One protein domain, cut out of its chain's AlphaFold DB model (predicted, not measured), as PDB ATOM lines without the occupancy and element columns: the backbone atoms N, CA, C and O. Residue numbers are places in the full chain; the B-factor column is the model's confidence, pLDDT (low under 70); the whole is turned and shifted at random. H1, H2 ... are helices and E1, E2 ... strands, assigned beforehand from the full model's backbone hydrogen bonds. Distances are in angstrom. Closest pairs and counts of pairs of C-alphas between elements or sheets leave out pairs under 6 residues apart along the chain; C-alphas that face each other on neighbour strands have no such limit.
ATOM      1  N   SER A  71      27.681 -29.559 -53.753       81.56
ATOM      2  CA  SER A  71      26.873 -30.472 -54.577       81.56
ATOM      3  C   SER A  71      26.846 -30.112 -56.068       81.56
ATOM      4  O   SER A  71      26.670 -30.998 -56.896       81.56
ATOM      5  N   GLU A  72      27.092 -28.853 -56.436       83.50
ATOM      6  CA  GLU A  72      27.108 -28.417 -57.839       83.50
ATOM      7  C   GLU A  72      28.391 -28.817 -58.580       83.50
ATOM      8  O   GLU A  72      28.454 -28.798 -59.816       83.50
ATOM      9  N   HIS A  73      29.455 -29.146 -57.842       84.81
ATOM     10  CA  HIS A  73      30.717 -29.544 -58.447       84.81
ATOM     11  C   HIS A  73      30.637 -30.999 -58.924       84.81
ATOM     12  O   HIS A  73      30.376 -31.901 -58.138       84.81
ATOM     13  N   HIS A  74      30.955 -31.257 -60.194       82.75
ATOM     14  CA  HIS A  74      30.797 -32.581 -60.821       82.75
ATOM     15  C   HIS A  74      31.606 -33.721 -60.166       82.75
ATOM     16  O   HIS A  74      31.332 -34.894 -60.401       82.75
ATOM     17  N   THR A  75      32.642 -33.403 -59.380       84.00
ATOM     18  CA  THR A  75      33.403 -34.403 -58.600       84.00
ATOM     19  C   THR A  75      32.876 -34.606 -57.183       84.00
ATOM     20  O   THR A  75      33.331 -35.523 -56.494       84.00
ATOM     21  N   SER A  76      31.957 -33.756 -56.731       88.44
ATOM     22  CA  SER A  76      31.314 -33.895 -55.436       88.44
ATOM     23  C   SER A  76      30.383 -35.094 -55.455       88.44
ATOM     24  O   SER A  76      29.652 -35.321 -56.416       88.44
ATOM     25  N   LYS A  77      30.452 -35.896 -54.395       90.25
ATOM     26  CA  LYS A  77      29.633 -37.092 -54.235       90.25
ATOM     27  C   LYS A  77      28.896 -37.002 -52.902       90.25
ATOM     28  O   LYS A  77      29.569 -36.769 -51.889       90.25
ATOM     29  N   PRO A  78      27.572 -37.216 -52.888       95.12
ATOM     30  CA  PRO A  78      26.823 -37.324 -51.651       95.12
ATOM     31  C   PRO A  78      27.319 -38.503 -50.809       95.12
ATOM     32  O   PRO A  78      27.739 -39.544 -51.335       95.12
ATOM     33  N   VAL A  79      27.296 -38.337 -49.492       96.44
ATOM     34  CA  VAL A  79      27.770 -39.345 -48.537       96.44
ATOM     35  C   VAL A  79      26.765 -39.548 -47.417       96.44
ATOM     36  O   VAL A  79      26.055 -38.627 -47.022       96.44
ATOM     37  N   VAL A  80      26.750 -40.760 -46.874       97.19
ATOM     38  CA  VAL A  80      25.976 -41.110 -45.686       97.19
ATOM     39  C   VAL A  80      26.937 -41.466 -44.560       97.19
ATOM     40  O   VAL A  80      27.827 -42.304 -44.734       97.19
ATOM     41  N   ALA A  81      26.752 -40.823 -43.410       97.06
ATOM     42  CA  ALA A  81      27.461 -41.117 -42.174       97.06
ATOM     43  C   ALA A  81      26.547 -41.900 -41.233       97.06
ATOM     44  O   ALA A  81      25.523 -41.382 -40.793       97.06
ATOM     45  N   LYS A  82      26.930 -43.123 -40.878       97.62
ATOM     46  CA  LYS A  82      26.229 -43.940 -39.887       97.62
ATOM     47  C   LYS A  82      26.962 -43.884 -38.555       97.62
ATOM     48  O   LYS A  82      28.114 -44.309 -38.470       97.62
ATOM     49  N   CYS A  83      26.304 -43.373 -37.519       96.50
ATOM     50  CA  CYS A  83      26.848 -43.365 -36.166       96.50
ATOM     51  C   CYS A  83      27.021 -44.803 -35.673       96.50
ATOM     52  O   CYS A  83      26.068 -45.581 -35.677       96.50
ATOM     53  N   LEU A  84      28.227 -45.155 -35.226       95.44
ATOM     54  CA  LEU A  84      28.521 -46.518 -34.775       95.44
ATOM     55  C   LEU A  84      27.886 -46.864 -33.424       95.44
ATOM     56  O   LEU A  84      27.694 -48.040 -33.140       95.44
ATOM     57  N   LEU A  85      27.560 -45.859 -32.605       95.12
ATOM     58  CA  LEU A  85      26.946 -46.066 -31.291       95.12
ATOM     59  C   LEU A  85      25.427 -46.202 -31.383       95.12
ATOM     60  O   LEU A  85      24.842 -47.080 -30.760       95.12
ATOM     61  N   THR A  86      24.783 -45.323 -32.152       95.81
ATOM     62  CA  THR A  86      23.315 -45.225 -32.194       95.81
ATOM     63  C   THR A  86      22.703 -45.842 -33.444       95.81
ATOM     64  O   THR A  86      21.489 -45.978 -33.529       95.81
ATOM     65  N   GLY A  87      23.513 -46.155 -34.457       94.56
ATOM     66  CA  GLY A  87      23.041 -46.615 -35.761       94.56
ATOM     67  C   GLY A  87      22.375 -45.532 -36.615       94.56
ATOM     68  O   GLY A  87      22.029 -45.816 -37.759       94.56
ATOM     69  N   ARG A  88      22.218 -44.301 -36.103       95.75
ATOM     70  CA  ARG A  88      21.580 -43.192 -36.824       95.75
ATOM     71  C   ARG A  88      22.396 -42.800 -38.051       95.75
ATOM     72  O   ARG A  88      23.610 -42.617 -37.954       95.75
ATOM     73  N   GLU A  89      21.711 -42.613 -39.172       96.62
ATOM     74  CA  GLU A  89      22.312 -42.177 -40.431       96.62
ATOM     75  C   GLU A  89      22.067 -40.683 -40.671       96.62
ATOM     76  O   GLU A  89      21.015 -40.142 -40.323       96.62
ATOM     77  N   VAL A  90      23.068 -40.010 -41.237       95.50
ATOM     78  CA  VAL A  90      23.011 -38.608 -41.657       95.50
ATOM     79  C   VAL A  90      23.460 -38.532 -43.107       95.50
ATOM     80  O   VAL A  90      24.551 -38.998 -43.443       95.50
ATOM     81  N   PHE A  91      22.617 -37.953 -43.954       96.25
ATOM     82  CA  PHE A  91      22.913 -37.708 -45.359       96.25
ATOM     83  C   PHE A  91      23.570 -36.338 -45.534       96.25
ATOM     84  O   PHE A  91      23.169 -35.363 -44.902       96.25
ATOM     85  N   TYR A  92      24.563 -36.275 -46.413       94.75
ATOM     86  CA  TYR A  92      25.217 -35.046 -46.838       94.75
ATOM     87  C   TYR A  92      25.218 -34.992 -48.363       94.75
ATOM     88  O   TYR A  92      25.737 -35.910 -49.004       94.75
ATOM     89  N   ALA A  93      24.699 -33.905 -48.940       92.19
ATOM     90  CA  ALA A  93      24.678 -33.692 -50.388       92.19
ATOM     91  C   ALA A  93      26.098 -33.608 -50.980       92.19
ATOM     92  O   ALA A  93      26.336 -34.002 -52.122       92.19
ATOM     93  N   ALA A  94      27.074 -33.170 -50.183       92.25
ATOM     94  CA  ALA A  94      28.492 -33.241 -50.493       92.25
ATOM     95  C   ALA A  94      29.322 -33.631 -49.263       92.25
ATOM     96  O   ALA A  94      29.069 -33.185 -48.146       92.25
ATOM     97  N   ALA A  95      30.425 -34.359 -49.465       92.38
ATOM     98  CA  ALA A  95      31.384 -34.634 -48.387       92.38
ATOM     99  C   ALA A  95      31.924 -33.353 -47.713       92.38
ATOM    100  O   ALA A  95      32.260 -33.367 -46.530       92.38
ATOM    101  N   MET A  96      31.978 -32.232 -48.443       90.44
ATOM    102  CA  MET A  96      32.373 -30.931 -47.891       90.44
ATOM    103  C   MET A  96      31.373 -30.374 -46.872       90.44
ATOM    104  O   MET A  96      31.766 -29.582 -46.020       90.44
ATOM    105  N   ASP A  97      30.115 -30.806 -46.904       92.44
ATOM    106  CA  ASP A  97      29.100 -30.398 -45.931       92.44
ATOM    107  C   ASP A  97      29.392 -31.024 -44.566       92.44
ATOM    108  O   ASP A  97      29.333 -30.348 -43.541       92.44
ATOM    109  N   ALA A  98      29.839 -32.283 -44.558       93.50
ATOM    110  CA  ALA A  98      30.354 -32.933 -43.360       93.50
ATOM    111  C   ALA A  98      31.655 -32.272 -42.869       93.50
ATOM    112  O   ALA A  98      31.868 -32.120 -41.668       93.50
ATOM    113  N   VAL A  99      32.530 -31.812 -43.769       94.19
ATOM    114  CA  VAL A  99      33.751 -31.092 -43.360       94.19
ATOM    115  C   VAL A  99      33.423 -29.816 -42.581       94.19
ATOM    116  O   VAL A  99      34.090 -29.532 -41.587       94.19
ATOM    117  N   ARG A 100      32.355 -29.094 -42.951       92.25
ATOM    118  CA  ARG A 100      31.885 -27.920 -42.190       92.25
ATOM    119  C   ARG A 100      31.457 -28.258 -40.757       92.25
ATOM    120  O   ARG A 100      31.500 -27.388 -39.899       92.25
ATOM    121  N   GLN A 101      31.123 -29.516 -40.482       93.38
ATOM    122  CA  GLN A 101      30.816 -30.026 -39.140       93.38
ATOM    123  C   GLN A 101      32.053 -30.584 -38.410       93.38
ATOM    124  O   GLN A 101      31.942 -31.266 -37.396       93.38
ATOM    125  N   GLY A 102      33.256 -30.316 -38.926       93.50
ATOM    126  CA  GLY A 102      34.518 -30.710 -38.308       93.50
ATOM    127  C   GLY A 102      35.018 -32.097 -38.713       93.50
ATOM    128  O   GLY A 102      35.993 -32.588 -38.135       93.50
ATOM    129  N   PHE A 103      34.402 -32.759 -39.697       95.31
ATOM    130  CA  PHE A 103      34.969 -33.974 -40.284       95.31
ATOM    131  C   PHE A 103      36.114 -33.645 -41.257       95.31
ATOM    132  O   PHE A 103      36.336 -32.502 -41.639       95.31
ATOM    133  N   CYS A 104      36.884 -34.660 -41.648       94.00
ATOM    134  CA  CYS A 104      37.998 -34.495 -42.583       94.00
ATOM    135  C   CYS A 104      37.637 -35.190 -43.893       94.00
ATOM    136  O   CYS A 104      37.269 -36.367 -43.874       94.00
ATOM    137  N   SER A 105      37.783 -34.492 -45.022       92.62
ATOM    138  CA  SER A 105      37.459 -35.026 -46.352       92.62
ATOM    139  C   SER A 105      38.245 -36.299 -46.679       92.62
ATOM    140  O   SER A 105      37.679 -37.253 -47.217       92.62
ATOM    141  N   ALA A 106      39.528 -36.353 -46.304       94.50
ATOM    142  CA  ALA A 106      40.374 -37.526 -46.504       94.50
ATOM    143  C   ALA A 106      39.874 -38.729 -45.689       94.50
ATOM    144  O   ALA A 106      39.744 -39.819 -46.240       94.50
ATOM    145  N   GLY A 107      39.517 -38.519 -44.416       95.94
ATOM    146  CA  GLY A 107      38.968 -39.567 -43.548       95.94
ATOM    147  C   GLY A 107      37.651 -40.135 -44.081       95.94
ATOM    148  O   GLY A 107      37.509 -41.351 -44.196       95.94
ATOM    149  N   ILE A 108      36.732 -39.262 -44.511       96.06
ATOM    150  CA  ILE A 108      35.473 -39.664 -45.163       96.06
ATOM    151  C   ILE A 108      35.770 -40.498 -46.417       96.06
ATOM    152  O   ILE A 108      35.258 -41.603 -46.575       96.06
ATOM    153  N   THR A 109      36.649 -40.002 -47.291       95.50
ATOM    154  CA  THR A 109      36.995 -40.666 -48.559       95.50
ATOM    155  C   THR A 109      37.667 -42.020 -48.342       95.50
ATOM    156  O   THR A 109      37.396 -42.969 -49.078       95.50
ATOM    157  N   HIS A 110      38.542 -42.135 -47.343       97.06
ATOM    158  CA  HIS A 110      39.173 -43.400 -46.976       97.06
ATOM    159  C   HIS A 110      38.143 -44.425 -46.514       97.06
ATOM    160  O   HIS A 110      38.223 -45.577 -46.938       97.06
ATOM    161  N   CYS A 111      37.153 -44.004 -45.727       97.00
ATOM    162  CA  CYS A 111      36.046 -44.866 -45.338       97.00
ATOM    163  C   CYS A 111      35.193 -45.300 -46.532       97.00
ATOM    164  O   CYS A 111      35.031 -46.499 -46.747       97.00
ATOM    165  N   CYS A 112      34.760 -44.365 -47.383       95.31
ATOM    166  CA  CYS A 112      33.951 -44.698 -48.560       95.31
ATOM    167  C   CYS A 112      34.675 -45.625 -49.556       95.31
ATOM    168  O   CYS A 112      34.028 -46.341 -50.314       95.31
ATOM    169  N   ARG A 113      36.016 -45.613 -49.576       95.50
ATOM    170  CA  ARG A 113      36.859 -46.492 -50.408       95.50
ATOM    171  C   ARG A 113      37.268 -47.799 -49.722       95.50
ATOM    172  O   ARG A 113      38.057 -48.545 -50.295       95.50
ATOM    173  N   GLY A 114      36.821 -48.046 -48.493       94.44
ATOM    174  CA  GLY A 114      37.183 -49.240 -47.723       94.44
ATOM    175  C   GLY A 114      38.624 -49.261 -47.198       94.44
ATOM    176  O   GLY A 114      39.078 -50.288 -46.706       94.44
ATOM    177  N   ARG A 115      39.360 -48.142 -47.267       96.06
ATOM    178  CA  ARG A 115      40.726 -48.023 -46.716       96.06
ATOM    179  C   ARG A 115      40.738 -47.883 -45.194       96.06
ATOM    180  O   ARG A 115      41.753 -48.152 -44.563       96.06
ATOM    181  N   GLN A 116      39.629 -47.437 -44.611       95.62
ATOM    182  CA  GLN A 116      39.467 -47.241 -43.175       95.62
ATOM    183  C   GLN A 116      38.057 -47.671 -42.759       95.62
ATOM    184  O   GLN A 116      37.096 -47.383 -43.462       95.62
ATOM    185  N   LYS A 117      37.907 -48.347 -41.615       94.75
ATOM    186  CA  LYS A 117      36.594 -48.864 -41.177       94.75
ATOM    187  C   LYS A 117      35.626 -47.755 -40.754       94.75
ATOM    188  O   LYS A 117      34.427 -47.855 -40.991       94.75
ATOM    189  N   SER A 118      36.141 -46.708 -40.117       96.25
ATOM    190  CA  SER A 118      35.343 -45.601 -39.588       96.25
ATOM    191  C   SER A 118      36.189 -44.353 -39.377       96.25
ATOM    192  O   SER A 118      37.398 -44.447 -39.187       96.25
ATOM    193  N   HIS A 119      35.560 -43.181 -39.375       96.44
ATOM    194  CA  HIS A 119      36.201 -41.897 -39.099       96.44
ATOM    195  C   HIS A 119      35.365 -41.116 -38.087       96.44
ATOM    196  O   HIS A 119      34.164 -40.934 -38.291       96.44
ATOM    197  N   LYS A 120      36.002 -40.676 -36.992       94.81
ATOM    198  CA  LYS A 120      35.383 -39.922 -35.881       94.81
ATOM    199  C   LYS A 120      34.089 -40.547 -35.322       94.81
ATOM    200  O   LYS A 120      33.146 -39.837 -35.008       94.81
ATOM    201  N   GLY A 121      34.038 -41.876 -35.204       95.19
ATOM    202  CA  GLY A 121      32.872 -42.588 -34.653       95.19
ATOM    203  C   GLY A 121      31.741 -42.863 -35.652       95.19
ATOM    204  O   GLY A 121      30.702 -43.392 -35.260       95.19
ATOM    205  N   TYR A 122      31.951 -42.567 -36.938       97.19
ATOM    206  CA  TYR A 122      30.988 -42.830 -38.007       97.19
ATOM    207  C   TYR A 122      31.574 -43.777 -39.057       97.19
ATOM    208  O   TYR A 122      32.746 -43.660 -39.431       97.19
ATOM    209  N   ALA A 123      30.756 -44.700 -39.557       97.00
ATOM    210  CA  ALA A 123      31.017 -45.392 -40.815       97.00
ATOM    211  C   ALA A 123      30.523 -44.516 -41.972       97.00
ATOM    212  O   ALA A 123      29.436 -43.944 -41.888       97.00
ATOM    213  N   TRP A 124      31.312 -44.413 -43.039       97.69
ATOM    214  CA  TRP A 124      30.995 -43.554 -44.180       97.69
ATOM    215  C   TRP A 124      30.877 -44.374 -45.451       97.69
ATOM    216  O   TRP A 124      31.707 -45.247 -45.711       97.69
ATOM    217  N   ARG A 125      29.871 -44.049 -46.257       96.69
ATOM    218  CA  ARG A 125      29.672 -44.606 -47.595       96.69
ATOM    219  C   ARG A 125      29.198 -43.523 -48.552       96.69
ATOM    220  O   ARG A 125      28.647 -42.509 -48.128       96.69
ATOM    221  N   TYR A 126      29.394 -43.754 -49.845       96.69
ATOM    222  CA  TYR A 126      28.696 -42.964 -50.853       96.69
ATOM    223  C   TYR A 126      27.194 -43.253 -50.775       96.69
ATOM    224  O   TYR A 126      26.793 -44.389 -50.497       96.69
ATOM    225  N   ALA A 127      26.382 -42.218 -50.974       95.75
ATOM    226  CA  ALA A 127      24.943 -42.404 -51.092       95.75
ATOM    227  C   ALA A 127      24.613 -43.148 -52.392       95.75
ATOM    228  O   ALA A 127      25.300 -43.001 -53.406       95.75
ATOM    229  N   THR A 128      23.560 -43.951 -52.342       95.31
ATOM    230  CA  THR A 128      22.966 -44.595 -53.514       95.31
ATOM    231  C   THR A 128      22.131 -43.598 -54.314       95.31
ATOM    232  O   THR A 128      21.672 -42.592 -53.777       95.31
ATOM    233  N   GLU A 129      21.881 -43.893 -55.589       91.75
ATOM    234  CA  GLU A 129      21.029 -43.052 -56.444       91.75
ATOM    235  C   GLU A 129      19.623 -42.865 -55.855       91.75
ATOM    236  O   GLU A 129      19.093 -41.757 -55.860       91.75
ATOM    237  N   HIS A 130      19.058 -43.922 -55.263       93.00
ATOM    238  CA  HIS A 130      17.751 -43.873 -54.610       93.00
ATOM    239  C   HIS A 130      17.730 -42.914 -53.411       93.00
ATOM    240  O   HIS A 130      16.783 -42.153 -53.245       93.00
ATOM    241  N   GLU A 131      18.772 -42.915 -52.576       92.69
ATOM    242  CA  GLU A 131      18.863 -41.995 -51.436       92.69
ATOM    243  C   GLU A 131      19.019 -40.544 -51.884       92.69
ATOM    244  O   GLU A 131      18.431 -39.656 -51.276       92.69
ATOM    245  N   VAL A 132      19.775 -40.304 -52.958       91.38
ATOM    246  CA  VAL A 132      19.917 -38.962 -53.536       91.38
ATOM    247  C   VAL A 132      18.574 -38.469 -54.077       91.38
ATOM    248  O   VAL A 132      18.160 -37.361 -53.742       91.38
ATOM    249  N   ALA A 133      17.861 -39.296 -54.847       90.81
ATOM    250  CA  ALA A 133      16.547 -38.952 -55.392       90.81
ATOM    251  C   ALA A 133      15.500 -38.718 -54.289       90.81
ATOM    252  O   ALA A 133      14.734 -37.759 -54.349       90.81
ATOM    253  N   PHE A 134      15.495 -39.566 -53.256       91.31
ATOM    254  CA  PHE A 134      14.593 -39.427 -52.113       91.31
ATOM    255  C   PHE A 134      14.840 -38.133 -51.331       91.31
ATOM    256  O   PHE A 134      13.884 -37.475 -50.927       91.31
ATOM    257  N   MET A 135      16.105 -37.759 -51.110       89.81
ATOM    258  CA  MET A 135      16.430 -36.523 -50.394       89.81
ATOM    259  C   MET A 135      16.078 -35.278 -51.210       89.81
ATOM    260  O   MET A 135      15.504 -34.358 -50.641       89.81
ATOM    261  N   ALA A 136      16.313 -35.282 -52.527       85.56
ATOM    262  CA  ALA A 136      15.910 -34.181 -53.405       85.56
ATOM    263  C   ALA A 136      14.388 -33.938 -53.363       85.56
ATOM    264  O   ALA A 136      13.948 -32.817 -53.143       85.56
ATOM    265  N   TYR A 137      13.579 -35.004 -53.443       86.25
ATOM    266  CA  TYR A 137      12.116 -34.888 -53.356       86.25
ATOM    267  C   TYR A 137      11.628 -34.261 -52.039       86.25
ATOM    268  O   TYR A 137      10.604 -33.587 -52.016       86.25
ATOM    269  N   ARG A 138      12.340 -34.489 -50.928       83.94
ATOM    270  CA  ARG A 138      11.975 -33.926 -49.619       83.94
ATOM    271  C   ARG A 138      12.361 -32.462 -49.447       83.94
ATOM    272  O   ARG A 138      11.802 -31.827 -48.563       83.94
ATOM    273  N   GLU A 139      13.344 -31.971 -50.193       75.19
ATOM    274  CA  GLU A 139      13.759 -30.565 -50.139       75.19
ATOM    275  C   GLU A 139      12.848 -29.669 -50.997       75.19
ATOM    276  O   GLU A 139      12.711 -28.488 -50.693       75.19
ATOM    277  N   ASP A 140      12.183 -30.243 -52.007       72.25
ATOM    278  CA  ASP A 140      11.270 -29.542 -52.924       72.25
ATOM    279  C   ASP A 140       9.790 -29.505 -52.460       72.25
ATOM    280  O   ASP A 140       8.958 -28.893 -53.135       72.25
ATOM    281  N   ALA A 141       9.445 -30.170 -51.347       57.03
ATOM    282  CA  ALA A 141       8.080 -30.312 -50.809       57.03
ATOM    283  C   ALA A 141       7.843 -29.462 -49.551       57.03
ATOM    284  O   ALA A 141       6.743 -28.869 -49.448       57.03
TER     285      ALA A 141
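What this domain is: This is residues 71 to 141 of the 141 residues of the protein "HNHc domain-containing protein" of Comamonas kerstersii (UniProt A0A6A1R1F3). A small three-stranded sheet has a helical hairpin, H1 and H2, over one face, making two layers; the last helix, H3, only grazes the sheet. The 71 printed residues, of mixed class, run E1 E2 H1 H2 E3 H3, with antiparallel sheet order E2, E1, E3. The whole is compact, radius of gyration of the C-alphas 11.9 A, spans 34 by 28 by 21 A.

How they stand to each other: E1, residues 79 to 83, forms a hairpin with E2, residues 89 to 92; N 81 and O 90, 2.9 A, are within hydrogen-bond range. H1, residues 95 to 100, touches H2, residues 105 to 112, opposite ways at a steep tilt of 43 degrees; their closest C-alphas are Val 99 and Ser 105, 6.2 A. H2 stands up from the sheet over E3, residues 122 to 126, E1's other neighbour, with N 82 and O 123 at 2.8 A. E2, H1 H2, E3 are a split strand-helix-strand unit, E1 between its same-way strands, crossover right-handed. H3, residues 129 to 139, is apart from H1 and H2. In the three helices every O i to N i+4 pair is within range.

Where its parts are: C-alpha 79 begins E1 at (27.770, -39.345, -48.537); C-alpha 139 ends H3, 15.8 A long, at (13.759, -30.565, -50.139).

The domain as a whole: The farthest C-alphas, Arg 115 and Ala 141, are 37.4 A apart. The printed part has no cut or long link; pLDDT is under 70 at residue 141.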